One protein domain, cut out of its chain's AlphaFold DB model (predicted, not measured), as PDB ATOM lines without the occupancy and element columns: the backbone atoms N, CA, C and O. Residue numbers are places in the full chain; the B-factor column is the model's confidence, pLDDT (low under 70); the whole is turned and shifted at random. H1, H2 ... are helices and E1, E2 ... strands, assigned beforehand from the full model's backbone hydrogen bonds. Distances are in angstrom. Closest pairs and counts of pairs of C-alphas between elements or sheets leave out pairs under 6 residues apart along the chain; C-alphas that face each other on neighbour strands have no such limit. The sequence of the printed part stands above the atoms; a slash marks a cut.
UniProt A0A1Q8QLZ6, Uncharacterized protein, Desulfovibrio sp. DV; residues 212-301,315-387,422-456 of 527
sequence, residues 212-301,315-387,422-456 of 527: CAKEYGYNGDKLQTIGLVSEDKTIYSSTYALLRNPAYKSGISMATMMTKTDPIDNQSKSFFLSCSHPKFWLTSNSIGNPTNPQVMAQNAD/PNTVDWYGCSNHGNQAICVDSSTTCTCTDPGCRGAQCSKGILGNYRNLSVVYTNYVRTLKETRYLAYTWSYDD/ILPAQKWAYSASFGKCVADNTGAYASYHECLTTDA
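This is residues 212 to 301, 315 to 387 and 422 to 456 of the 527 residues of an uncharacterized protein of Desulfovibrio sp. DV (UniProt A0A1Q8QLZ6). The model has little regular structure: short helices among long loops, with H7 packed on a small hairpin, E3 E4, at one end, and a longer hairpin, E1 E2. The printed part has 198 residues, 68 in seven named helices and four named strands; the class is mixed. It is compact, radius of gyration of the C-alphas 18.9 A, spanning 56 by 39 by 35 A.

In the antiparallel hairpin E1, residues 255 to 261, and E2, 268 to 276, N 256 and O 274 are 2.8 A apart. H3, 278 to 283, touches H4, 317 to 321; C-alphas 279 and 321 are closest, 5.3 A. In the antiparallel hairpin E3, 428 to 431, and E4, 436 to 439, N 431 and O 436 are 2.9 A apart. C-alpha 448 of H7, 448 to 454, is 5.9 A from C-alpha 428. In H3, H4 and H7 every O i to N i+4 pair is within hydrogen-bond range.

H1, 230 to 235, begins at C-alpha 230 (289.625, 242.173, 340.120); H7 ends at C-alpha 454 (255.250, 255.334, 327.215).

The printed part has two cuts; C-alphas 301 and 315 are 11.0 A apart across the first, and C-alphas 387 and 422 are 24.9 A apart across the second. In the printed part 70 residues have pLDDT under 70, among them residues 324 to 362.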
ATOM      1  N   CYS A 212     265.199 258.457 338.133       85.12
ATOM      2  CA  CYS A 212     266.524 257.942 338.428       85.12
ATOM      3  C   CYS A 212     266.824 256.617 337.743       85.12
ATOM      4  O   CYS A 212     266.060 255.651 337.825       85.12
ATOM      5  N   ALA A 213     268.010 256.559 337.141       79.00
ATOM      6  CA  ALA A 213     268.489 255.361 336.488       79.00
ATOM      7  C   ALA A 213     268.563 254.182 337.468       79.00
ATOM      8  O   ALA A 213     268.863 254.335 338.657       79.00
ATOM      9  N   LYS A 214     268.331 252.980 336.938       79.88
ATOM     10  CA  LYS A 214     268.713 251.732 337.599       79.88
ATOM     11  C   LYS A 214     270.012 251.239 336.993       79.88
ATOM     12  O   LYS A 214     270.102 251.050 335.782       79.88
ATOM     13  N   GLU A 215     271.001 251.004 337.835       78.25
ATOM     14  CA  GLU A 215     272.297 250.466 337.439       78.25
ATOM     15  C   GLU A 215     272.366 248.978 337.797       78.25
ATOM     16  O   GLU A 215     271.890 248.546 338.849       78.25
ATOM     17  N   TYR A 216     272.937 248.163 336.913       72.69
ATOM     18  CA  TYR A 216     272.986 246.709 337.086       72.69
ATOM     19  C   TYR A 216     274.406 246.251 337.419       72.69
ATOM     20  O   TYR A 216     275.364 246.664 336.764       72.69
ATOM     21  N   GLY A 217     274.519 245.377 338.425       62.56
ATOM     22  CA  GLY A 217     275.777 244.773 338.862       62.56
ATOM     23  C   GLY A 217     276.167 243.499 338.100       62.56
ATOM     24  O   GLY A 217     275.502 243.063 337.155       62.56
ATOM     25  N   TYR A 218     277.261 242.876 338.557       53.41
ATOM     26  CA  TYR A 218     277.847 241.674 337.956       53.41
ATOM     27  C   TYR A 218     276.859 240.484 337.986       53.41
ATOM     28  O   TYR A 218     276.623 239.898 339.044       53.41
ATOM     29  N   ASN A 219     276.344 240.111 336.801       51.88
ATOM     30  CA  ASN A 219     275.376 239.035 336.474       51.88
ATOM     31  C   ASN A 219     273.859 239.340 336.614       51.88
ATOM     32  O   ASN A 219     273.079 238.432 336.919       51.88
ATOM     33  N   GLY A 220     273.417 240.574 336.324       51.59
ATOM     34  CA  GLY A 220     271.987 240.956 336.337       51.59
ATOM     35  C   GLY A 220     271.243 241.041 334.994       51.59
ATOM     36  O   GLY A 220     270.160 240.476 334.877       51.59
ATOM     37  N   ASP A 221     271.840 241.686 333.987       46.78
ATOM     38  CA  ASP A 221     271.415 241.732 332.570       46.78
ATOM     39  C   ASP A 221     272.675 241.575 331.679       46.78
ATOM     40  O   ASP A 221     273.791 241.645 332.193       46.78
ATOM     41  N   LYS A 222     272.566 241.319 330.369       47.12
ATOM     42  CA  LYS A 222     273.704 241.308 329.418       47.12
ATOM     43  C   LYS A 222     274.174 242.720 329.027       47.12
ATOM     44  O   LYS A 222     275.200 242.848 328.367       47.12
ATOM     45  N   LEU A 223     273.437 243.752 329.442       51.28
ATOM     46  CA  LEU A 223     273.651 245.173 329.135       51.28
ATOM     47  C   LEU A 223     274.144 245.980 330.362       51.28
ATOM     48  O   LEU A 223     273.752 247.128 330.540       51.28
ATOM     49  N   GLN A 224     274.960 245.362 331.229       59.88
ATOM     50  CA  GLN A 224     275.455 245.932 332.501       59.88
ATOM     51  C   GLN A 224     276.217 247.240 332.302       59.88
ATOM     52  O   GLN A 224     276.826 247.447 331.260       59.88
ATOM     53  N   THR A 225     276.226 248.080 333.334       64.19
ATOM     54  CA  THR A 225     276.795 249.433 333.278       64.19
ATOM     55  C   THR A 225     277.730 249.755 334.447       64.19
ATOM     56  O   THR A 225     278.639 250.561 334.245       64.19
ATOM     57  N   ILE A 226     277.604 249.082 335.612       75.12
ATOM     58  CA  ILE A 226     278.560 249.164 336.739       75.12
ATOM     59  C   ILE A 226     279.366 247.863 336.884       75.12
ATOM     60  O   ILE A 226     278.818 246.802 337.189       75.12
ATOM     61  N   GLY A 227     280.690 247.944 336.721       74.62
ATOM     62  CA  GLY A 227     281.627 246.831 336.922       74.62
ATOM     63  C   GLY A 227     282.761 247.188 337.883       74.62
ATOM     64  O   GLY A 227     283.116 248.351 337.987       74.62
ATOM     65  N   LEU A 228     283.333 246.187 338.565       77.25
ATOM     66  CA  LEU A 228     284.538 246.334 339.401       77.25
ATOM     67  C   LEU A 228     285.728 245.591 338.771       77.25
ATOM     68  O   LEU A 228     285.545 244.483 338.241       77.25
ATOM     69  N   VAL A 229     286.943 246.136 338.890       75.00
ATOM     70  CA  VAL A 229     288.188 245.401 338.576       75.00
ATOM     71  C   VAL A 229     288.467 244.295 339.606       75.00
ATOM     72  O   VAL A 229     287.825 244.224 340.655       75.00
ATOM     73  N   SER A 230     289.369 243.364 339.291       76.06
ATOM     74  CA  SER A 230     289.625 242.173 340.120       76.06
ATOM     75  C   SER A 230     290.165 242.514 341.510       76.06
ATOM     76  O   SER A 230     289.779 241.888 342.500       76.06
ATOM     77  N   GLU A 231     291.012 243.531 341.586       75.56
ATOM     78  CA  GLU A 231     291.626 244.048 342.805       75.56
ATOM     79  C   GLU A 231     290.550 244.616 343.744       75.56
ATOM     80  O   GLU A 231     290.435 244.186 344.896       75.56
ATOM     81  N   ASP A 232     289.671 245.476 343.216       77.44
ATOM     82  CA  ASP A 232     288.567 246.103 343.956       77.44
ATOM     83  C   ASP A 232     287.593 245.076 344.538       77.44
ATOM     84  O   ASP A 232     287.094 245.250 345.645       77.44
ATOM     85  N   LYS A 233     287.338 243.965 343.837       81.06
ATOM     86  CA  LYS A 233     286.455 242.895 344.345       81.06
ATOM     87  C   LYS A 233     286.974 242.269 345.634       81.06
ATOM     88  O   LYS A 233     286.175 241.794 346.445       81.06
ATOM     89  N   THR A 234     288.294 242.224 345.793       81.44
ATOM     90  CA  THR A 234     288.946 241.633 346.964       81.44
ATOM     91  C   THR A 234     289.007 242.642 348.103       81.44
ATOM     92  O   THR A 234     288.632 242.311 349.226       81.44
ATOM     93  N   ILE A 235     289.414 243.879 347.805       78.75
ATOM     94  CA  ILE A 235     289.523 244.959 348.795       78.75
ATOM     95  C   ILE A 235     288.130 245.353 349.319       78.75
ATOM     96  O   ILE A 235     287.933 245.473 350.525       78.75
ATOM     97  N   TYR A 236     287.135 245.452 348.435       79.44
ATOM     98  CA  TYR A 236     285.771 245.907 348.732       79.44
ATOM     99  C   TYR A 236     284.748 244.774 348.597       79.44
ATOM    100  O   TYR A 236     283.729 244.873 347.904       79.44
ATOM    101  N   SER A 237     285.011 243.666 349.292       81.12
ATOM    102  CA  SER A 237     284.181 242.454 349.229       81.12
ATOM    103  C   SER A 237     282.698 242.687 349.560       81.12
ATOM    104  O   SER A 237     281.836 242.031 348.973       81.12
ATOM    105  N   SER A 238     282.369 243.649 350.435       81.06
ATOM    106  CA  SER A 238     280.979 244.029 350.750       81.06
ATOM    107  C   SER A 238     280.272 244.720 349.578       81.06
ATOM    108  O   SER A 238     279.150 244.343 349.240       81.06
ATOM    109  N   THR A 239     280.938 245.666 348.906       81.06
ATOM    110  CA  THR A 239     280.456 246.313 347.671       81.06
ATOM    111  C   THR A 239     280.196 245.273 346.591       81.06
ATOM    112  O   THR A 239     279.127 245.226 345.978       81.06
ATOM    113  N   TYR A 240     281.151 244.364 346.410       80.56
ATOM    114  CA  TYR A 240     281.031 243.287 345.440       80.56
ATOM    115  C   TYR A 240     279.922 242.279 345.789       80.56
ATOM    116  O   TYR A 240     279.275 241.731 344.894       80.56
ATOM    117  N   ALA A 241     279.668 242.025 347.074       79.75
ATOM    118  CA  ALA A 241     278.545 241.199 347.513       79.75
ATOM    119  C   ALA A 241     277.193 241.872 347.225       79.75
ATOM    120  O   ALA A 241     276.277 241.189 346.768       79.75
ATOM    121  N   LEU A 242     277.079 243.193 347.418       79.56
ATOM    122  CA  LEU A 242     275.864 243.959 347.121       79.56
ATOM    123  C   LEU A 242     275.495 243.873 345.634       79.56
ATOM    124  O   LEU A 242     274.369 243.506 345.306       79.56
ATOM    125  N   LEU A 243     276.463 244.106 344.740       77.38
ATOM    126  CA  LEU A 243     276.268 244.043 343.282       77.38
ATOM    127  C   LEU A 243     275.888 242.645 342.763       77.38
ATOM    128  O   LEU A 243     275.359 242.531 341.660       77.38
ATOM    129  N   ARG A 244     276.165 241.586 343.535       77.00
ATOM    130  CA  ARG A 244     275.827 240.192 343.198       77.00
ATOM    131  C   ARG A 244     274.623 239.651 343.963       77.00
ATOM    132  O   ARG A 244     274.264 238.487 343.779       77.00
ATOM    133  N   ASN A 245     274.023 240.441 344.851       76.94
ATOM    134  CA  ASN A 245     272.903 239.979 345.654       76.94
ATOM    135  C   ASN A 245     271.698 239.692 344.733       76.94
ATOM    136  O   ASN A 245     271.267 240.589 344.005       76.94
ATOM    137  N   PRO A 246     271.115 238.477 344.770       74.12
ATOM    138  CA  PRO A 246     269.961 238.129 343.943       74.12
ATOM    139  C   PRO A 246     268.756 239.063 344.115       74.12
ATOM    140  O   PRO A 246     267.997 239.238 343.163       74.12
ATOM    141  N   ALA A 247     268.592 239.690 345.286       74.62
ATOM    142  CA  ALA A 247     267.540 240.677 345.536       74.62
ATOM    143  C   ALA A 247     267.682 241.941 344.668       74.62
ATOM    144  O   ALA A 247     266.686 242.604 344.397       74.62
ATOM    145  N   TYR A 248     268.891 242.240 344.183       72.06
ATOM    146  CA  TYR A 248     269.187 243.368 343.295       72.06
ATOM    147  C   TYR A 248     269.449 242.925 341.848       72.06
ATOM    148  O   TYR A 248     269.961 243.701 341.045       72.06
ATOM    149  N   LYS A 249     269.069 241.691 341.469       64.75
ATOM    150  CA  LYS A 249     269.210 241.188 340.087       64.75
ATOM    151  C   LYS A 249     268.471 242.064 339.065       64.75
ATOM    152  O   LYS A 249     268.898 242.160 337.921       64.75
ATOM    153  N   SER A 250     267.393 242.727 339.487       66.19
ATOM    154  CA  SER A 250     266.628 243.698 338.693       66.19
ATOM    155  C   SER A 250     267.223 245.114 338.668       66.19
ATOM    156  O   SER A 250     266.578 246.014 338.130       66.19
ATOM    157  N   GLY A 251     268.415 245.318 339.239       74.62
ATOM    158  CA  GLY A 251     269.128 246.597 339.289       74.62
ATOM    159  C   GLY A 251     269.053 247.293 340.652       74.62
ATOM    160  O   GLY A 251     268.176 247.008 341.471       74.62
ATOM    161  N   ILE A 252     269.988 248.215 340.874       76.25
ATOM    162  CA  ILE A 252     270.059 249.130 342.018       76.25
ATOM    163  C   ILE A 252     269.592 250.504 341.542       76.25
ATOM    164  O   ILE A 252     270.054 251.000 340.519       76.25
ATOM    165  N   SER A 253     268.662 251.111 342.274       80.88
ATOM    166  CA  SER A 253     268.219 252.475 341.988       80.88
ATOM    167  C   SER A 253     269.309 253.476 342.360       80.88
ATOM    168  O   SER A 253     269.819 253.437 343.478       80.88
ATOM    169  N   MET A 254     269.605 254.411 341.459       83.06
ATOM    170  CA  MET A 254     270.479 255.554 341.746       83.06
ATOM    171  C   MET A 254     269.771 256.656 342.549       83.06
ATOM    172  O   MET A 254     270.406 257.628 342.960       83.06
ATOM    173  N   ALA A 255     268.465 256.502 342.792       86.31
ATOM    174  CA  ALA A 255     267.714 257.382 343.671       86.31
ATOM    175  C   ALA A 255     268.102 257.163 345.136       86.31
ATOM    176  O   ALA A 255     268.002 256.055 345.674       86.31
ATOM    177  N   THR A 256     268.436 258.252 345.815       83.50
ATOM    178  CA  THR A 256     268.485 258.304 347.272       83.50
ATOM    179  C   THR A 256     267.081 258.541 347.797       83.50
ATOM    180  O   THR A 256     266.434 259.514 347.413       83.50
ATOM    181  N   MET A 257     266.615 257.678 348.699       84.50
ATOM    182  CA  MET A 257     265.328 257.847 349.370       84.50
ATOM    183  C   MET A 257     265.503 257.887 350.879       84.50
ATOM    184  O   MET A 257     266.295 257.132 351.439       84.50
ATOM    185  N   MET A 258     264.702 258.711 351.542       83.69
ATOM    186  CA  MET A 258     264.647 258.776 352.997       83.69
ATOM    187  C   MET A 258     263.204 258.873 353.464       83.69
ATOM    188  O   MET A 258     262.410 259.620 352.896       83.69
ATOM    189  N   THR A 259     262.880 258.159 354.539       87.50
ATOM    190  CA  THR A 259     261.651 258.411 355.289       87.50
ATOM    191  C   THR A 259     261.959 259.395 356.405       87.50
ATOM    192  O   THR A 259     262.755 259.089 357.293       87.50
ATOM    193  N   LYS A 260     261.339 260.574 356.369       87.81
ATOM    194  CA  LYS A 260     261.449 261.570 357.438       87.81
ATOM    195  C   LYS A 260     260.132 262.289 357.668       87.81
ATOM    196  O   LYS A 260     259.210 262.194 356.861       87.81
ATOM    197  N   THR A 261     260.037 262.967 358.804       89.62
ATOM    198  CA  THR A 261     258.898 263.829 359.106       89.62
ATOM    199  C   THR A 261     258.963 265.065 358.223       89.62
ATOM    200  O   THR A 261     259.968 265.773 358.210       89.62
ATOM    201  N   ASP A 262     257.896 265.289 357.469       89.06
ATOM    202  CA  ASP A 262     257.690 266.486 356.674       89.06
ATOM    203  C   ASP A 262     257.603 267.703 357.610       89.06
ATOM    204  O   ASP A 262     256.724 267.736 358.474       89.06
ATOM    205  N   PRO A 263     258.496 268.699 357.491       84.56
ATOM    206  CA  PRO A 263     258.501 269.843 358.397       84.56
ATOM    207  C   PRO A 263     257.271 270.747 358.221       84.56
ATOM    208  O   PRO A 263     257.011 271.580 359.085       84.56
ATOM    209  N   ILE A 264     256.512 270.595 357.127       81.56
ATOM    210  CA  ILE A 264     255.340 271.427 356.825       81.56
ATOM    211  C   ILE A 264     254.065 270.854 357.454       81.56
ATOM    212  O   ILE A 264     253.304 271.597 358.069       81.56
ATOM    213  N   ASP A 265     253.811 269.549 357.311       86.00
ATOM    214  CA  ASP A 265     252.577 268.917 357.812       86.00
ATOM    215  C   ASP A 265     252.788 267.902 358.943       86.00
ATOM    216  O   ASP A 265     251.828 267.305 359.437       86.00
ATOM    217  N   ASN A 266     254.032 267.754 359.403       87.44
ATOM    218  CA  ASN A 266     254.437 266.910 360.523       87.44
ATOM    219  C   ASN A 266     254.072 265.422 360.352       87.44
ATOM    220  O   ASN A 266     253.886 264.701 361.338       87.44
ATOM    221  N   GLN A 267     253.969 264.937 359.110       90.38
ATOM    222  CA  GLN A 267     253.733 263.524 358.807       90.38
ATOM    223  C   GLN A 267     255.002 262.827 358.315       90.38
ATOM    224  O   GLN A 267     255.793 263.387 357.562       90.38
ATOM    225  N   SER A 268     255.190 261.567 358.715       91.75
ATOM    226  CA  SER A 268     256.290 260.744 358.205       91.75
ATOM    227  C   SER A 268     255.984 260.273 356.784       91.75
ATOM    228  O   SER A 268     254.972 259.608 356.556       91.75
ATOM    229  N   LYS A 269     256.850 260.620 355.829       90.94
ATOM    230  CA  LYS A 269     256.717 260.265 354.410       90.94
ATOM    231  C   LYS A 269     258.070 259.876 353.830       90.94
ATOM    232  O   LYS A 269     259.114 260.267 354.353       90.94
ATOM    233  N   SER A 270     258.043 259.111 352.744       90.06
ATOM    234  CA  SER A 270     259.234 258.826 351.945       90.06
ATOM    235  C   SER A 270     259.443 259.921 350.908       90.06
ATOM    236  O   SER A 270     258.495 260.322 350.236       90.06
ATOM    237  N   PHE A 271     260.686 260.365 350.772       90.00
ATOM    238  CA  PHE A 271     261.105 261.397 349.837       90.00
ATOM    239  C   PHE A 271     262.287 260.908 349.010       90.00
ATOM    240  O   PHE A 271     263.193 260.273 349.556       90.00
ATOM    241  N   PHE A 272     262.302 261.245 347.725       89.25
ATOM    242  CA  PHE A 272     263.524 261.251 346.937       89.25
ATOM    243  C   PHE A 272     264.377 262.453 347.342       89.25
ATOM    244  O   PHE A 272     263.873 263.568 347.455       89.25
ATOM    245  N   LEU A 273     265.662 262.222 347.585       86.00
ATOM    246  CA  LEU A 273     266.601 263.270 347.982       86.00
ATOM    247  C   LEU A 273     267.495 263.692 346.828       86.00
ATOM    248  O   LEU A 273     267.735 264.877 346.652       86.00
ATOM    249  N   SER A 274     267.993 262.730 346.058       86.62
ATOM    250  CA  SER A 274     268.896 262.972 344.939       86.62
ATOM    251  C   SER A 274     268.887 261.792 343.981       86.62
ATOM    252  O   SER A 274     268.525 260.673 344.356       86.62
ATOM    253  N   CYS A 275     269.355 262.039 342.768       86.38
ATOM    254  CA  CYS A 275     269.794 261.021 341.841       86.38
ATOM    255  C   CYS A 275     271.303 261.069 341.720       86.38
ATOM    256  O   CYS A 275     271.837 262.025 341.163       86.38
ATOM    257  N   SER A 276     272.008 260.083 342.256       83.94
ATOM    258  CA  SER A 276     273.465 260.163 342.333       83.94
ATOM    259  C   SER A 276     274.142 259.469 341.162       83.94
ATOM    260  O   SER A 276     273.691 258.441 340.671       83.94
ATOM    261  N   HIS A 277     275.255 260.034 340.710       81.44
ATOM    262  CA  HIS A 277     276.085 259.424 339.678       81.44
ATOM    263  C   HIS A 277     276.783 258.143 340.208       81.44
ATOM    264  O   HIS A 277     277.154 258.122 341.387       81.44
ATOM    265  N   PRO A 278     277.051 257.099 339.383       81.31
ATOM    266  CA  PRO A 278     277.796 255.896 339.791       81.31
ATOM    267  C   PRO A 278     279.069 256.139 340.614       81.31
ATOM    268  O   PRO A 278     279.273 255.464 341.620       81.31
ATOM    269  N   LYS A 279     279.885 257.144 340.260       80.81
ATOM    270  CA  LYS A 279     281.063 257.564 341.053       80.81
ATOM    271  C   LYS A 279     280.690 257.838 342.517       80.81
ATOM    272  O   LYS A 279     281.316 257.289 343.411       80.81
ATOM    273  N   PHE A 280     279.659 258.654 342.749       79.81
ATOM    274  CA  PHE A 280     279.218 259.069 344.088       79.81
ATOM    275  C   PHE A 280     278.473 257.969 344.832       79.81
ATOM    276  O   PHE A 280     278.580 257.863 346.053       79.81
ATOM    277  N   TRP A 281     277.761 257.114 344.101       80.88
ATOM    278  CA  TRP A 281     277.170 255.906 344.665       80.88
ATOM    279  C   TRP A 281     278.238 254.954 345.231       80.88
ATOM    280  O   TRP A 281     278.041 254.329 346.266       80.88
ATOM    281  N   LEU A 282     279.408 254.883 344.594       80.19
ATOM    282  CA  LEU A 282     280.521 254.038 345.034       80.19
ATOM    283  C   LEU A 282     281.406 254.662 346.132       80.19
ATOM    284  O   LEU A 282     282.138 253.934 346.807       80.19
ATOM    285  N   THR A 283     281.381 255.988 346.302       77.81
ATOM    286  CA  THR A 283     282.274 256.713 347.230       77.81
ATOM    287  C   THR A 283     281.590 257.316 348.443       77.81
ATOM    288  O   THR A 283     282.270 257.675 349.400       77.81
ATOM    289  N   SER A 284     280.272 257.476 348.432       76.62
ATOM    290  CA  SER A 284     279.542 257.961 349.601       76.62
ATOM    291  C   SER A 284     279.024 256.783 350.403       76.62
ATOM    292  O   SER A 284     278.578 255.813 349.818       76.62
ATOM    293  N   ASN A 285     279.032 256.874 351.729       73.44
ATOM    294  CA  ASN A 285     278.399 255.902 352.627       73.44
ATOM    295  C   ASN A 285     276.964 256.295 353.026       73.44
ATOM    296  O   ASN A 285     276.375 255.643 353.881       73.44
ATOM    297  N   SER A 286     276.440 257.404 352.499       69.25
ATOM    298  CA  SER A 286     275.211 258.055 352.987       69.25
ATOM    299  C   SER A 286     274.197 258.369 351.887       69.25
ATOM    300  O   SER A 286     273.089 258.814 352.172       69.25
ATOM    301  N   ILE A 287     274.566 258.119 350.634       67.75
ATOM    302  CA  ILE A 287     273.724 258.302 349.454       67.75
ATOM    303  C   ILE A 287     273.042 256.957 349.105       67.75
ATOM    304  O   ILE A 287     273.466 255.906 349.586       67.75
ATOM    305  N   GLY A 288     271.966 256.993 348.312       63.88
ATOM    306  CA  GLY A 288     271.265 255.817 347.782       63.88
ATOM    307  C   GLY A 288     270.272 255.146 348.741       63.88
ATOM    308  O   GLY A 288     270.343 255.282 349.963       63.88
ATOM    309  N   ASN A 289     269.310 254.409 348.175       64.56
ATOM    310  CA  ASN A 289     268.546 253.390 348.902       64.56
ATOM    311  C   ASN A 289     268.638 252.036 348.158       64.56
ATOM    312  O   ASN A 289     268.128 251.942 347.036       64.56
ATOM    313  N   PRO A 290     269.246 250.984 348.751       65.38
ATOM    314  CA  PRO A 290     269.835 250.928 350.099       65.38
ATOM    315  C   PRO A 290     271.014 251.890 350.265       65.38
ATOM    316  O   PRO A 290     271.560 252.355 349.266       65.38
ATOM    317  N   THR A 291     271.398 252.163 351.521       65.94
ATOM    318  CA  THR A 291     272.634 252.895 351.828       65.94
ATOM    319  C   THR A 291     273.761 252.342 350.973       65.94
ATOM    320  O   THR A 291     273.925 251.120 350.877       65.94
ATOM    321  N   ASN A 292     274.495 253.248 350.339       69.25
ATOM    322  CA  ASN A 292     275.610 252.902 349.485       69.25
ATOM    323  C   ASN A 292     276.578 251.904 350.146       69.25
ATOM    324  O   ASN A 292     276.711 251.845 351.375       69.25
ATOM    325  N   PRO A 293     277.283 251.117 349.321       70.81
ATOM    326  CA  PRO A 293     278.290 250.185 349.799       70.81
ATOM    327  C   PRO A 293     279.480 250.905 350.462       70.81
ATOM    328  O   PRO A 293     279.547 252.131 350.516       70.81
ATOM    329  N   GLN A 294     280.439 250.137 350.998       75.81
ATOM    330  CA  GLN A 294     281.636 250.739 351.588       75.81
ATOM    331  C   GLN A 294     282.351 251.625 350.571       75.81
ATOM    332  O   GLN A 294     282.549 251.209 349.428       75.81
ATOM    333  N   VAL A 295     282.744 252.819 351.033       75.69
ATOM    334  CA  VAL A 295     283.500 253.796 350.253       75.69
ATOM    335  C   VAL A 295     284.701 253.094 349.651       75.69
ATOM    336  O   VAL A 295     285.593 252.648 350.377       75.69
ATOM    337  N   MET A 296     284.715 252.990 348.325       74.69
ATOM    338  CA  MET A 296     285.939 252.612 347.643       74.69
ATOM    339  C   MET A 296     286.905 253.770 347.850       74.69
ATOM    340  O   MET A 296     286.583 254.902 347.484       74.69
ATOM    341  N   ALA A 297     288.018 253.512 348.544       64.75
ATOM    342  CA  ALA A 297     288.993 254.541 348.862       64.75
ATOM    343  C   ALA A 297     289.352 255.242 347.557       64.75
ATOM    344  O   ALA A 297     289.810 254.595 346.620       64.75
ATOM    345  N   GLN A 298     289.098 256.545 347.475       61.34
ATOM    346  CA  GLN A 298     289.701 257.330 346.414       61.34
ATOM    347  C   GLN A 298     291.197 257.193 346.622       61.34
ATOM    348  O   GLN A 298     291.675 257.300 347.759       61.34
ATOM    349  N   ASN A 299     291.921 256.874 345.560       56.56
ATOM    350  CA  ASN A 299     293.359 256.928 345.650       56.56
ATOM    351  C   ASN A 299     293.679 258.385 345.972       56.56
ATOM    352  O   ASN A 299     293.418 259.263 345.154       56.56
ATOM    353  N   ALA A 300     294.086 258.652 347.214       47.78
ATOM    354  CA  ALA A 300     294.373 260.007 347.637       47.78
ATOM    355  C   ALA A 300     295.370 260.574 346.630       47.78
ATOM    356  O   ALA A 300     296.394 259.929 346.376       47.78
ATOM    357  N   ASP A 301     295.051 261.731 346.047       45.94
ATOM    358  CA  ASP A 301     296.031 262.532 345.332       45.94
ATOM    359  C   ASP A 301     297.206 262.687 346.285       45.94
ATOM    360  O   ASP A 301     297.126 263.392 347.292       45.94
ATOM    361  N   PRO A 315     294.804 252.962 339.619       71.94
ATOM    362  CA  PRO A 315     293.474 253.546 339.454       71.94
ATOM    363  C   PRO A 315     292.386 252.508 339.723       71.94
ATOM    364  O   PRO A 315     292.412 251.414 339.147       71.94
ATOM    365  N   ASN A 316     291.438 252.846 340.587       75.56
ATOM    366  CA  ASN A 316     290.350 251.952 340.955       75.56
ATOM    367  C   ASN A 316     289.069 252.297 340.188       75.56
ATOM    368  O   ASN A 316     289.016 253.218 339.372       75.56
ATOM    369  N   THR A 317     288.011 251.529 340.414       79.62
ATOM    370  CA  THR A 317     286.743 251.690 339.694       79.62
ATOM    371  C   THR A 317     286.134 253.098 339.822       79.62
ATOM    372  O   THR A 317     285.522 253.580 338.865       79.62
ATOM    373  N   VAL A 318     286.305 253.784 340.958       80.25
ATOM    374  CA  VAL A 318     285.828 255.169 341.141       80.25
ATOM    375  C   VAL A 318     286.512 256.104 340.156       80.25
ATOM    376  O   VAL A 318     285.834 256.951 339.575       80.25
ATOM    377  N   ASP A 319     287.818 255.937 339.944       75.38
ATOM    378  CA  ASP A 319     288.604 256.819 339.083       75.38
ATOM    379  C   ASP A 319     288.116 256.775 337.635       75.38
ATOM    380  O   ASP A 319     288.022 257.805 336.968       75.38
ATOM    381  N   TRP A 320     287.709 255.592 337.170       76.75
ATOM    382  CA  TRP A 320     287.147 255.398 335.833       76.75
ATOM    383  C   TRP A 320     285.761 256.021 335.675       76.75
ATOM    384  O   TRP A 320     285.538 256.760 334.718       76.75
ATOM    385  N   TYR A 321     284.830 255.765 336.603       78.62
ATOM    386  CA  TYR A 321     283.497 256.380 336.528       78.62
ATOM    387  C   TYR A 321     283.536 257.882 336.781       78.62
ATOM    388  O   TYR A 321     282.688 258.606 336.281       78.62
ATOM    389  N   GLY A 322     284.490 258.353 337.573       74.38
ATOM    390  CA  GLY A 322     284.650 259.762 337.876       74.38
ATOM    391  C   GLY A 322     285.549 260.526 336.927       74.38
ATOM    392  O   GLY A 322     285.689 261.728 337.140       74.38
ATOM    393  N   CYS A 323     286.184 259.849 335.966       72.00
ATOM    394  CA  CYS A 323     287.259 260.388 335.135       72.00
ATOM    395  C   CYS A 323     288.288 261.235 335.922       72.00
ATOM    396  O   CYS A 323     288.803 262.218 335.384       72.00
ATOM    397  N   SER A 324     288.551 260.909 337.196       64.25
ATOM    398  CA  SER A 324     289.338 261.754 338.107       64.25
ATOM    399  C   SER A 324     290.831 261.669 337.827       64.25
ATOM    400  O   SER A 324     291.322 260.636 337.382       64.25
ATOM    401  N   ASN A 325     291.548 262.773 338.075       58.12
ATOM    402  CA  ASN A 325     292.971 262.889 337.778       58.12
ATOM    403  C   ASN A 325     293.854 262.035 338.672       58.12
ATOM    404  O   ASN A 325     294.176 262.445 339.770       58.12
ATOM    405  N   HIS A 326     294.273 260.871 338.175       54.38
ATOM    406  CA  HIS A 326     295.031 259.915 338.975       54.38
ATOM    407  C   HIS A 326     296.465 259.653 338.454       54.38
ATOM    408  O   HIS A 326     297.252 258.931 339.066       54.38
ATOM    409  N   GLY A 327     296.872 260.252 337.329       51.69
ATOM    410  CA  GLY A 327     298.096 259.836 336.630       51.69
ATOM    411  C   GLY A 327     299.391 260.603 336.933       51.69
ATOM    412  O   GLY A 327     300.454 260.139 336.532       51.69
ATOM    413  N   ASN A 328     299.359 261.805 337.529       48.97
ATOM    414  CA  ASN A 328     300.429 262.820 337.340       48.97
ATOM    415  C   ASN A 328     300.830 263.029 335.855       48.97
ATOM    416  O   ASN A 328     301.845 263.665 335.564       48.97
ATOM    417  N   GLN A 329     300.061 262.488 334.907       50.50
ATOM    418  CA  GLN A 329     300.259 262.708 333.489       50.50
ATOM    419  C   GLN A 329     299.721 264.101 333.163       50.50
ATOM    420  O   GLN A 329     298.798 264.589 333.819       50.50
ATOM    421  N   ALA A 330     300.327 264.767 332.182       53.66
ATOM    422  CA  ALA A 330     299.868 266.085 331.769       53.66
ATOM    423  C   ALA A 330     298.379 266.016 331.389       53.66
ATOM    424  O   ALA A 330     297.980 265.125 330.637       53.66
ATOM    425  N   ILE A 331     297.575 266.950 331.911       56.91
ATOM    426  CA  ILE A 331     296.165 267.096 331.539       56.91
ATOM    427  C   ILE A 331     296.104 267.252 330.021       56.91
ATOM    428  O   ILE A 331     296.690 268.182 329.461       56.91
ATOM    429  N   CYS A 332     295.407 266.338 329.352       54.75
ATOM    430  CA  CYS A 332     295.246 266.408 327.915       54.75
ATOM    431  C   CYS A 332     293.960 267.142 327.576       54.75
ATOM    432  O   CYS A 332     292.870 266.733 327.943       54.75
ATOM    433  N   VAL A 333     294.083 268.254 326.867       56.19
ATOM    434  CA  VAL A 333     292.922 268.911 326.265       56.19
ATOM    435  C   VAL A 333     292.590 268.245 324.935       56.19
ATOM    436  O   VAL A 333     293.480 267.701 324.278       56.19
ATOM    437  N   ASP A 334     291.332 268.326 324.508       50.38
ATOM    438  CA  ASP A 334     290.851 267.717 323.257       50.38
ATOM    439  C   ASP A 334     291.609 268.208 322.006       50.38
ATOM    440  O   ASP A 334     291.670 267.516 320.992       50.38
ATOM    441  N   SER A 335     292.235 269.388 322.074       53.91
ATOM    442  CA  SER A 335     293.083 269.950 321.014       53.91
ATOM    443  C   SER A 335     294.533 269.442 321.029       53.91
ATOM    444  O   SER A 335     295.300 269.742 320.112       53.91
ATOM    445  N   SER A 336     294.937 268.674 322.046       56.59
ATOM    446  CA  SER A 336     296.309 268.192 322.206       56.59
ATOM    447  C   SER A 336     296.580 266.992 321.304       56.59
ATOM    448  O   SER A 336     296.336 265.836 321.650       56.59
ATOM    449  N   THR A 337     297.160 267.258 320.135       58.31
ATOM    450  CA  THR A 337     297.550 266.213 319.182       58.31
ATOM    451  C   THR A 337     298.816 265.468 319.583       58.31
ATOM    452  O   THR A 337     299.220 264.587 318.844       58.31
ATOM    453  N   THR A 338     299.486 265.820 320.682       59.03
ATOM    454  CA  THR A 338     300.730 265.181 321.159       59.03
ATOM    455  C   THR A 338     300.540 264.393 322.452       59.03
ATOM    456  O   THR A 338     301.475 263.742 322.912       59.03
ATOM    457  N   CYS A 339     299.334 264.415 323.020       62.16
ATOM    458  CA  CYS A 339     299.005 263.674 324.225       62.16
ATOM    459  C   CYS A 339     299.057 262.152 324.003       62.16
ATOM    460  O   CYS A 339     298.487 261.626 323.044       62.16
ATOM    461  N   THR A 340     299.694 261.442 324.938       60.25
ATOM    462  CA  THR A 340     299.743 259.971 324.995       60.25
ATOM    463  C   THR A 340     299.070 259.401 326.245       60.25
ATOM    464  O   THR A 340     299.281 258.235 326.574       60.25
ATOM    465  N   CYS A 341     298.299 260.208 326.979       59.94
ATOM    466  CA  CYS A 341     297.731 259.765 328.241       59.94
ATOM    467  C   CYS A 341     296.570 258.786 328.049       59.94
ATOM    468  O   CYS A 341     295.664 259.008 327.245       59.94
ATOM    469  N   THR A 342     296.600 257.693 328.816       62.41
ATOM    470  CA  THR A 342     295.588 256.627 328.768       62.41
ATOM    471  C   THR A 342     295.010 256.242 330.138       62.41
ATOM    472  O   THR A 342     294.182 255.320 330.195       62.41
ATOM    473  N   ASP A 343     295.425 256.950 331.195       63.22
ATOM    474  CA  ASP A 343     294.994 256.778 332.587       63.22
ATOM    475  C   ASP A 343     293.743 257.621 332.890       63.22
ATOM    476  O   ASP A 343     293.513 258.616 332.199       63.22
ATOM    477  N   PRO A 344     292.952 257.285 333.928       58.97
ATOM    478  CA  PRO A 344     291.928 258.187 334.451       58.97
ATOM    479  C   PRO A 344     292.545 259.532 334.872       58.97
ATOM    480  O   PRO A 344     293.501 259.564 335.651       58.97
ATOM    481  N   GLY A 345     292.030 260.636 334.322       57.31
ATOM    482  CA  GLY A 345     292.462 262.001 334.641       57.31
ATOM    483  C   GLY A 345     292.760 262.997 333.538       57.31
ATOM    484  O   GLY A 345     292.648 264.203 333.716       57.31
ATOM    485  N   CYS A 346     293.098 262.496 332.374       57.62
ATOM    486  CA  CYS A 346     293.561 263.217 331.208       57.62
ATOM    487  C   CYS A 346     292.483 263.884 330.343       57.62
ATOM    488  O   CYS A 346     292.767 264.146 329.184       57.62
ATOM    489  N   ARG A 347     291.305 264.205 330.901       54.16
ATOM    490  CA  ARG A 347     290.124 264.824 330.249       54.16
ATOM    491  C   ARG A 347     289.696 264.146 328.915       54.16
ATOM    492  O   ARG A 347     290.331 263.219 328.414       54.16
ATOM    493  N   GLY A 348     288.516 264.500 328.398       57.88
ATOM    494  CA  GLY A 348     288.042 264.103 327.057       57.88
ATOM    495  C   GLY A 348     287.939 262.593 326.783       57.88
ATOM    496  O   GLY A 348     286.995 261.919 327.206       57.88
ATOM    497  N   ALA A 349     288.912 262.036 326.051       57.28
ATOM    498  CA  ALA A 349     288.838 260.684 325.486       57.28
ATOM    499  C   ALA A 349     288.719 259.561 326.528       57.28
ATOM    500  O   ALA A 349     288.168 258.497 326.242       57.28
ATOM    501  N   GLN A 350     289.217 259.761 327.743       60.09
ATOM    502  CA  GLN A 350     289.130 258.757 328.803       60.09
ATOM    503  C   GLN A 350     287.705 258.501 329.286       60.09
ATOM    504  O   GLN A 350     287.398 257.384 329.673       60.09
ATOM    505  N   CYS A 351     286.809 259.485 329.194       64.75
ATOM    506  CA  CYS A 351     285.412 259.272 329.549       64.75
ATOM    507  C   CYS A 351     284.689 258.451 328.476       64.75
ATOM    508  O   CYS A 351     283.652 257.860 328.737       64.75
ATOM    509  N   SER A 352     285.277 258.293 327.284       63.38
ATOM    510  CA  SER A 352     284.843 257.275 326.320       63.38
ATOM    511  C   SER A 352     285.396 255.874 326.630       63.38
ATOM    512  O   SER A 352     284.835 254.874 326.169       63.38
ATOM    513  N   LYS A 353     286.476 255.789 327.420       65.56
ATOM    514  CA  LYS A 353     287.185 254.563 327.797       65.56
ATOM    515  C   LYS A 353     286.677 254.068 329.151       65.56
ATOM    516  O   LYS A 353     287.032 254.585 330.201       65.56
ATOM    517  N   GLY A 354     285.858 253.026 329.133       65.00
ATOM    518  CA  GLY A 354     285.453 252.346 330.357       65.00
ATOM    519  C   GLY A 354     286.577 251.544 331.002       65.00
ATOM    520  O   GLY A 354     287.666 251.363 330.445       65.00
ATOM    521  N   ILE A 355     286.250 250.988 332.165       66.31
ATOM    522  CA  ILE A 355     287.108 250.095 332.950       66.31
ATOM    523  C   ILE A 355     287.703 248.996 332.053       66.31
ATOM    524  O   ILE A 355     287.017 248.448 331.186       66.31
ATOM    525  N   LEU A 356     288.991 248.683 332.252       62.66
ATOM    526  CA  LEU A 356     289.749 247.679 331.481       62.66
ATOM    527  C   LEU A 356     289.875 248.011 329.978       62.66
ATOM    528  O   LEU A 356     290.034 247.118 329.149       62.66
ATOM    529  N   GLY A 357     289.775 249.290 329.603       61.62
ATOM    530  CA  GLY A 357     289.824 249.708 328.199       61.62
ATOM    531  C   GLY A 357     288.556 249.364 327.413       61.62
ATOM    532  O   GLY A 357     288.598 249.278 326.186       61.62
ATOM    533  N   ASN A 358     287.429 249.147 328.097       63.47
ATOM    534  CA  ASN A 358     286.168 248.805 327.453       63.47
ATOM    535  C   ASN A 358     285.407 250.059 326.998       63.47
ATOM    536  O   ASN A 358     284.756 250.739 327.781       63.47
ATOM    537  N   TYR A 359     285.416 250.317 325.695       61.28
ATOM    538  CA  TYR A 359     284.741 251.472 325.091       61.28
ATOM    539  C   TYR A 359     283.235 251.267 324.825       61.28
ATOM    540  O   TYR A 359     282.609 252.129 324.213       61.28
ATOM    541  N   ARG A 360     282.644 250.117 325.192       59.16
ATOM    542  CA  ARG A 360     281.269 249.749 324.785       59.16
ATOM    543  C   ARG A 360     280.342 249.327 325.920       59.16
ATOM    544  O   ARG A 360     279.214 249.794 325.958       59.16
ATOM    545  N   ASN A 361     280.793 248.464 326.829       57.09
ATOM    546  CA  ASN A 361     279.893 247.804 327.788       57.09
ATOM    547  C   ASN A 361     280.112 248.273 329.232       57.09
ATOM    548  O   ASN A 361     279.334 247.927 330.097       57.09
ATOM    549  N   LEU A 362     281.179 249.028 329.506       64.19
ATOM    550  CA  LEU A 362     281.475 249.611 330.826       64.19
ATOM    551  C   LEU A 362     281.996 251.047 330.685       64.19
ATOM    552  O   LEU A 362     282.636 251.585 331.586       64.19
ATOM    553  N   SER A 363     281.772 251.636 329.506       70.75
ATOM    554  CA  SER A 363     282.062 253.039 329.268       70.75
ATOM    555  C   SER A 363     281.006 253.868 329.977       70.75
ATOM    556  O   SER A 363     279.808 253.620 329.836       70.75
ATOM    557  N   VAL A 364     281.484 254.862 330.708       74.12
ATOM    558  CA  VAL A 364     280.728 255.961 331.303       74.12
ATOM    559  C   VAL A 364     279.560 256.416 330.420       74.12
ATOM    560  O   VAL A 364     278.415 256.498 330.860       74.12
ATOM    561  N   VAL A 365     279.868 256.650 329.147       74.44
ATOM    562  CA  VAL A 365     279.000 257.177 328.086       74.44
ATOM    563  C   VAL A 365     277.785 256.277 327.816       74.44
ATOM    564  O   VAL A 365     276.772 256.745 327.300       74.44
ATOM    565  N   TYR A 366     277.857 255.004 328.210       73.19
ATOM    566  CA  TYR A 366     276.787 254.013 328.102       73.19
ATOM    567  C   TYR A 366     276.185 253.590 329.447       73.19
ATOM    568  O   TYR A 366     275.375 252.663 329.454       73.19
ATOM    569  N   THR A 367     276.530 254.238 330.562       79.25
ATOM    570  CA  THR A 367     275.821 254.014 331.833       79.25
ATOM    571  C   THR A 367     274.340 254.368 331.697       79.25
ATOM    572  O   THR A 367     273.975 255.231 330.894       79.25
ATOM    573  N   ASN A 368     273.466 253.717 332.468       81.00
ATOM    574  CA  ASN A 368     272.037 254.022 332.408       81.00
ATOM    575  C   ASN A 368     271.764 255.438 332.925       81.00
ATOM    576  O   ASN A 368     270.863 256.099 332.413       81.00
ATOM    577  N   TYR A 369     272.582 255.933 333.857       82.19
ATOM    578  CA  TYR A 369     272.609 257.337 334.260       82.19
ATOM    579  C   TYR A 369     272.777 258.271 333.051       82.19
ATOM    580  O   TYR A 369     271.898 259.088 332.782       82.19
ATOM    581  N   VAL A 370     273.853 258.113 332.269       81.44
ATOM    582  CA  VAL A 370     274.117 258.966 331.095       81.44
ATOM    583  C   VAL A 370     273.058 258.785 330.006       81.44
ATOM    584  O   VAL A 370     272.612 259.771 329.422       81.44
ATOM    585  N   ARG A 371     272.605 257.550 329.752       82.56
ATOM    586  CA  ARG A 371     271.539 257.275 328.772       82.56
ATOM    587  C   ARG A 371     270.238 257.981 329.128       82.56
ATOM    588  O   ARG A 371     269.708 258.695 328.289       82.56
ATOM    589  N   THR A 372     269.772 257.848 330.370       84.69
ATOM    590  CA  THR A 372     268.514 258.462 330.828       84.69
ATOM    591  C   THR A 372     268.583 259.986 330.725       84.69
ATOM    592  O   THR A 372     267.644 260.627 330.256       84.69
ATOM    593  N   LEU A 373     269.726 260.578 331.088       83.25
ATOM    594  CA  LEU A 373     269.978 262.006 330.892       83.25
ATOM    595  C   LEU A 373     269.866 262.404 329.411       83.25
ATOM    596  O   LEU A 373     269.117 263.316 329.073       83.25
ATOM    597  N   LYS A 374     270.541 261.694 328.502       82.81
ATOM    598  CA  LYS A 374     270.468 261.980 327.057       82.81
ATOM    599  C   LYS A 374     269.056 261.782 326.492       82.81
ATOM    600  O   LYS A 374     268.582 262.640 325.753       82.81
ATOM    601  N   GLU A 375     268.369 260.708 326.872       86.19
ATOM    602  CA  GLU A 375     266.996 260.386 326.451       86.19
ATOM    603  C   GLU A 375     265.996 261.455 326.844       86.19
ATOM    604  O   GLU A 375     265.119 261.802 326.057       86.19
ATOM    605  N   THR A 376     266.183 262.038 328.022       84.81
ATOM    606  CA  THR A 376     265.367 263.144 328.519       84.81
ATOM    607  C   THR A 376     265.761 264.511 327.949       84.81
ATOM    608  O   THR A 376     265.124 265.501 328.296       84.81
ATOM    609  N   ARG A 377     266.723 264.567 327.008       81.25
ATOM    610  CA  ARG A 377     267.264 265.768 326.332       81.25
ATOM    611  C   ARG A 377     268.358 266.514 327.104       81.25
ATOM    612  O   ARG A 377     268.739 267.618 326.714       81.25
ATOM    613  N   TYR A 378     268.933 265.927 328.152       78.75
ATOM    614  CA  TYR A 378     270.042 266.558 328.869       78.75
ATOM    615  C   TYR A 378     271.319 266.308 328.089       78.75
ATOM    616  O   TYR A 378     271.915 265.238 328.147       78.75
ATOM    617  N   LEU A 379     271.701 267.297 327.285       70.19
ATOM    618  CA  LEU A 379     272.872 267.212 326.415       70.19
ATOM    619  C   LEU A 379     274.101 267.920 326.996       70.19
ATOM    620  O   LEU A 379     275.161 267.855 326.381       70.19
ATOM    621  N   ALA A 380     273.968 268.608 328.133       62.00
ATOM    622  CA  ALA A 380     275.086 269.279 328.795       62.00
ATOM    623  C   ALA A 380     275.894 268.286 329.656       62.00
ATOM    624  O   ALA A 380     275.313 267.393 330.261       62.00
ATOM    625  N   TYR A 381     277.228 268.424 329.670       58.72
ATOM    626  CA  TYR A 381     278.203 267.745 330.554       58.72
ATOM    627  C   TYR A 381     278.070 266.228 330.778       58.72
ATOM    628  O   TYR A 381     278.680 265.671 331.685       58.72
ATOM    629  N   THR A 382     277.324 265.506 329.945       55.38
ATOM    630  CA  THR A 382     277.014 264.082 330.165       55.38
ATOM    631  C   THR A 382     278.224 263.143 330.114       55.38
ATOM    632  O   THR A 382     278.075 261.955 330.377       55.38
ATOM    633  N   TRP A 383     279.395 263.641 329.708       53.84
ATOM    634  CA  TRP A 383     280.629 262.866 329.568       53.84
ATOM    635  C   TRP A 383     281.848 263.501 330.251       53.84
ATOM    636  O   TRP A 383     282.864 262.829 330.371       53.84
ATOM    637  N   SER A 384     281.782 264.753 330.710       49.28
ATOM    638  CA  SER A 384     282.879 265.441 331.399       49.28
ATOM    639  C   SER A 384     282.516 265.615 332.873       49.28
ATOM    640  O   SER A 384     281.694 266.459 333.214       49.28
ATOM    641  N   TYR A 385     283.124 264.809 333.747       51.94
ATOM    642  CA  TYR A 385     282.919 264.865 335.205       51.94
ATOM    643  C   TYR A 385     283.762 265.922 335.926       51.94
ATOM    644  O   TYR A 385     283.959 265.833 337.136       51.94
ATOM    645  N   ASP A 386     284.310 266.858 335.161       41.75
ATOM    646  CA  ASP A 386     285.122 267.966 335.638       41.75
ATOM    647  C   ASP A 386     284.283 269.230 335.436       41.75
ATOM    648  O   ASP A 386     283.930 269.573 334.306       41.75
ATOM    649  N   ASP A 387     283.894 269.821 336.560       45.88
ATOM    650  CA  ASP A 387     283.044 270.996 336.753       45.88
ATOM    651  C   ASP A 387     283.849 272.302 336.731       45.88
ATOM    652  O   ASP A 387     283.398 273.335 337.221       45.88
ATOM    653  N   ILE A 422     260.331 265.586 344.794       89.94
ATOM    654  CA  ILE A 422     260.797 264.734 345.888       89.94
ATOM    655  C   ILE A 422     259.741 263.727 346.345       89.94
ATOM    656  O   ILE A 422     260.071 262.826 347.112       89.94
ATOM    657  N   LEU A 423     258.472 263.869 345.950       90.44
ATOM    658  CA  LEU A 423     257.414 262.952 346.368       90.44
ATOM    659  C   LEU A 423     257.345 261.747 345.426       90.44
ATOM    660  O   LEU A 423     257.010 261.920 344.257       90.44
ATOM    661  N   PRO A 424     257.488 260.505 345.927       88.75
ATOM    662  CA  PRO A 424     257.284 259.306 345.110       88.75
ATOM    663  C   PRO A 424     255.871 259.163 344.534       88.75
ATOM    664  O   PRO A 424     255.639 258.365 343.628       88.75
ATOM    665  N   ALA A 425     254.912 259.905 345.088       89.56
ATOM    666  CA  ALA A 425     253.542 259.947 344.606       89.56
ATOM    667  C   ALA A 425     253.321 260.961 343.471       89.56
ATOM    668  O   ALA A 425     252.233 260.948 342.899       89.56
ATOM    669  N   GLN A 426     254.299 261.820 343.148       90.94
ATOM    670  CA  GLN A 426     254.202 262.740 342.014       90.94
ATOM    671  C   GLN A 426     253.920 261.948 340.735       90.94
ATOM    672  O   GLN A 426     254.517 260.900 340.482       90.94
ATOM    673  N   LYS A 427     252.974 262.448 339.945       93.25
ATOM    674  CA  LYS A 427     252.577 261.862 338.667       93.25
ATOM    675  C   LYS A 427     252.843 262.824 337.521       93.25
ATOM    676  O   LYS A 427     252.965 264.032 337.723       93.25
ATOM    677  N   TRP A 428     252.961 262.272 336.325       93.56
ATOM    678  CA  TRP A 428     253.292 263.003 335.114       93.56
ATOM    679  C   TRP A 428     252.266 262.705 334.027       93.56
ATOM    680  O   TRP A 428     251.711 261.603 333.954       93.56
ATOM    681  N   ALA A 429     252.013 263.700 333.185       95.06
ATOM    682  CA  ALA A 429     251.147 263.593 332.018       95.06
ATOM    683  C   ALA A 429     251.708 264.432 330.869       95.06
ATOM    684  O   ALA A 429     252.323 265.478 331.095       95.06
ATOM    685  N   TYR A 430     251.478 263.999 329.629       93.50
ATOM    686  CA  TYR A 430     251.805 264.815 328.469       93.50
ATOM    687  C   TYR A 430     250.814 265.978 328.340       93.50
ATOM    688  O   TYR A 430     249.604 265.778 328.231       93.50
ATOM    689  N   SER A 431     251.327 267.208 328.312       91.50
ATOM    690  CA  SER A 431     250.531 268.402 328.045       91.50
ATOM    691  C   SER A 431     250.741 268.865 326.612       91.50
ATOM    692  O   SER A 431     251.784 269.427 326.271       91.50
ATOM    693  N   ALA A 432     249.712 268.709 325.778       87.19
ATOM    694  CA  ALA A 432     249.719 269.220 324.408       87.19
ATOM    695  C   ALA A 432     249.913 270.747 324.350       87.19
ATOM    696  O   ALA A 432     250.533 271.251 323.419       87.19
ATOM    697  N   SER A 433     249.434 271.480 325.362       88.00
ATOM    698  CA  SER A 433     249.596 272.938 325.451       88.00
ATOM    699  C   SER A 433     251.052 273.362 325.646       88.00
ATOM    700  O   SER A 433     251.451 274.410 325.149       88.00
ATOM    701  N   PHE A 434     251.841 272.562 326.369       83.69
ATOM    702  CA  PHE A 434     253.266 272.827 326.596       83.69
ATOM    703  C   PHE A 434     254.178 272.044 325.644       83.69
ATOM    704  O   PHE A 434     255.372 272.328 325.577       83.69
ATOM    705  N   GLY A 435     253.635 271.065 324.915       85.88
ATOM    706  CA  GLY A 435     254.390 270.194 324.016       85.88
ATOM    707  C   GLY A 435     255.347 269.240 324.737       85.88
ATOM    708  O   GLY A 435     256.289 268.751 324.118       85.88
ATOM    709  N   LYS A 436     255.140 268.985 326.033       87.88
ATOM    710  CA  LYS A 436     256.016 268.160 326.877       87.88
ATOM    711  C   LYS A 436     255.265 267.513 328.037       87.88
ATOM    712  O   LYS A 436     254.117 267.864 328.315       87.88
ATOM    713  N   CYS A 437     255.923 266.574 328.707       90.94
ATOM    714  CA  CYS A 437     255.438 266.025 329.966       90.94
ATOM    715  C   CYS A 437     255.543 267.070 331.080       90.94
ATOM    716  O   CYS A 437     256.513 267.818 331.148       90.94
ATOM    717  N   VAL A 438     254.528 267.141 331.933       91.94
ATOM    718  CA  VAL A 438     254.476 268.055 333.080       91.94
ATOM    719  C   VAL A 438     253.958 267.323 334.306       91.94
ATOM    720  O   VAL A 438     253.312 266.275 334.189       91.94
ATOM    721  N   ALA A 439     254.243 267.871 335.482       92.06
ATOM    722  CA  ALA A 439     253.705 267.353 336.725       92.06
ATOM    723  C   ALA A 439     252.172 267.487 336.744       92.06
ATOM    724  O   ALA A 439     251.626 268.576 336.564       92.06
ATOM    725  N   ASP A 440     251.476 266.383 337.002       92.25
ATOM    726  CA  ASP A 440     250.016 266.319 337.073       92.25
ATOM    727  C   ASP A 440     249.604 265.238 338.072       92.25
ATOM    728  O   ASP A 440     249.862 264.063 337.844       92.25
ATOM    729  N   ASN A 441     248.917 265.614 339.154       87.31
ATOM    730  CA  ASN A 441     248.453 264.681 340.191       87.31
ATOM    731  C   ASN A 441     247.451 263.627 339.684       87.31
ATOM    732  O   ASN A 441     247.217 262.630 340.366       87.31
ATOM    733  N   THR A 442     246.840 263.851 338.521       90.31
ATOM    734  CA  THR A 442     245.946 262.903 337.841       90.31
ATOM    735  C   THR A 442     246.630 262.151 336.698       90.31
ATOM    736  O   THR A 442     246.000 261.311 336.054       90.31
ATOM    737  N   GLY A 443     247.916 262.425 336.465       92.25
ATOM    738  CA  GLY A 443     248.717 261.795 335.428       92.25
ATOM    739  C   GLY A 443     248.871 260.286 335.615       92.25
ATOM    740  O   GLY A 443     248.810 259.750 336.725       92.25
ATOM    741  N   ALA A 444     249.079 259.590 334.499       94.19
ATOM    742  CA  ALA A 444     249.200 258.134 334.478       94.19
ATOM    743  C   ALA A 444     250.626 257.641 334.775       94.19
ATOM    744  O   ALA A 444     250.800 256.487 335.164       94.19
ATOM    745  N   TYR A 445     251.632 258.501 334.615       94.88
ATOM    746  CA  TYR A 445     253.041 258.111 334.628       94.88
ATOM    747  C   TYR A 445     253.695 258.446 335.967       94.88
ATOM    748  O   TYR A 445     253.408 259.483 336.565       94.88
ATOM    749  N   ALA A 446     254.549 257.563 336.475       91.25
ATOM    750  CA  ALA A 446     255.239 257.739 337.750       91.25
ATOM    751  C   ALA A 446     256.496 258.609 337.642       91.25
ATOM    752  O   ALA A 446     257.003 259.041 338.672       91.25
ATOM    753  N   SER A 447     256.984 258.879 336.429       90.75
ATOM    754  CA  SER A 447     258.138 259.747 336.204       90.75
ATOM    755  C   SER A 447     258.054 260.519 334.883       90.75
ATOM    756  O   SER A 447     257.292 260.150 333.980       90.75
ATOM    757  N   TYR A 448     258.845 261.586 334.752       89.62
ATOM    758  CA  TYR A 448     258.968 262.342 333.499       89.62
ATOM    759  C   TYR A 448     259.470 261.446 332.357       89.62
ATOM    760  O   TYR A 448     258.886 261.438 331.272       89.62
ATOM    761  N   HIS A 449     260.510 260.640 332.602       91.06
ATOM    762  CA  HIS A 449     261.045 259.698 331.611       91.06
ATOM    763  C   HIS A 449     260.023 258.628 331.217       91.06
ATOM    764  O   HIS A 449     259.882 258.333 330.030       91.06
ATOM    765  N   GLU A 450     259.245 258.100 332.167       92.88
ATOM    766  CA  GLU A 450     258.166 257.156 331.859       92.88
ATOM    767  C   GLU A 450     257.104 257.814 330.973       92.88
ATOM    768  O   GLU A 450     256.699 257.231 329.969       92.88
ATOM    769  N   CYS A 451     256.709 259.053 331.275       94.12
ATOM    770  CA  CYS A 451     255.783 259.808 330.433       94.12
ATOM    771  C   CYS A 451     256.314 259.959 329.000       94.12
ATOM    772  O   CYS A 451     255.593 259.663 328.049       94.12
ATOM    773  N   LEU A 452     257.588 260.330 328.829       91.94
ATOM    774  CA  LEU A 452     258.189 260.461 327.501       91.94
ATOM    775  C   LEU A 452     258.224 259.144 326.721       91.94
ATOM    776  O   LEU A 452     258.012 259.146 325.514       91.94
ATOM    777  N   THR A 453     258.521 258.035 327.391       92.38
ATOM    778  CA  THR A 453     258.809 256.747 326.741       92.38
ATOM    779  C   THR A 453     257.584 255.846 326.584       92.38
ATOM    780  O   THR A 453     257.649 254.857 325.851       92.38
ATOM    781  N   THR A 454     256.460 256.174 327.228       94.44
ATOM    782  CA  THR A 454     255.250 255.334 327.215       94.44
ATOM    783  C   THR A 454     253.980 256.045 326.745       94.44
ATOM    784  O   THR A 454     253.109 255.374 326.186       94.44
ATOM    785  N   ASP A 455     253.853 257.370 326.896       95.31
ATOM    786  CA  ASP A 455     252.736 258.112 326.294       95.31
ATOM    787  C   ASP A 455     252.870 258.116 324.773       95.31
ATOM    788  O   ASP A 455     253.920 258.449 324.227       95.31
ATOM    789  N   ALA A 456     251.790 257.763 324.073       93.25
ATOM    790  CA  ALA A 456     251.792 257.600 322.623       93.25
ATOM    791  C   ALA A 456     252.271 258.851 321.864       93.25
ATOM    792  O   ALA A 456     252.812 258.720 320.765       93.25
TER     793      ALA A 456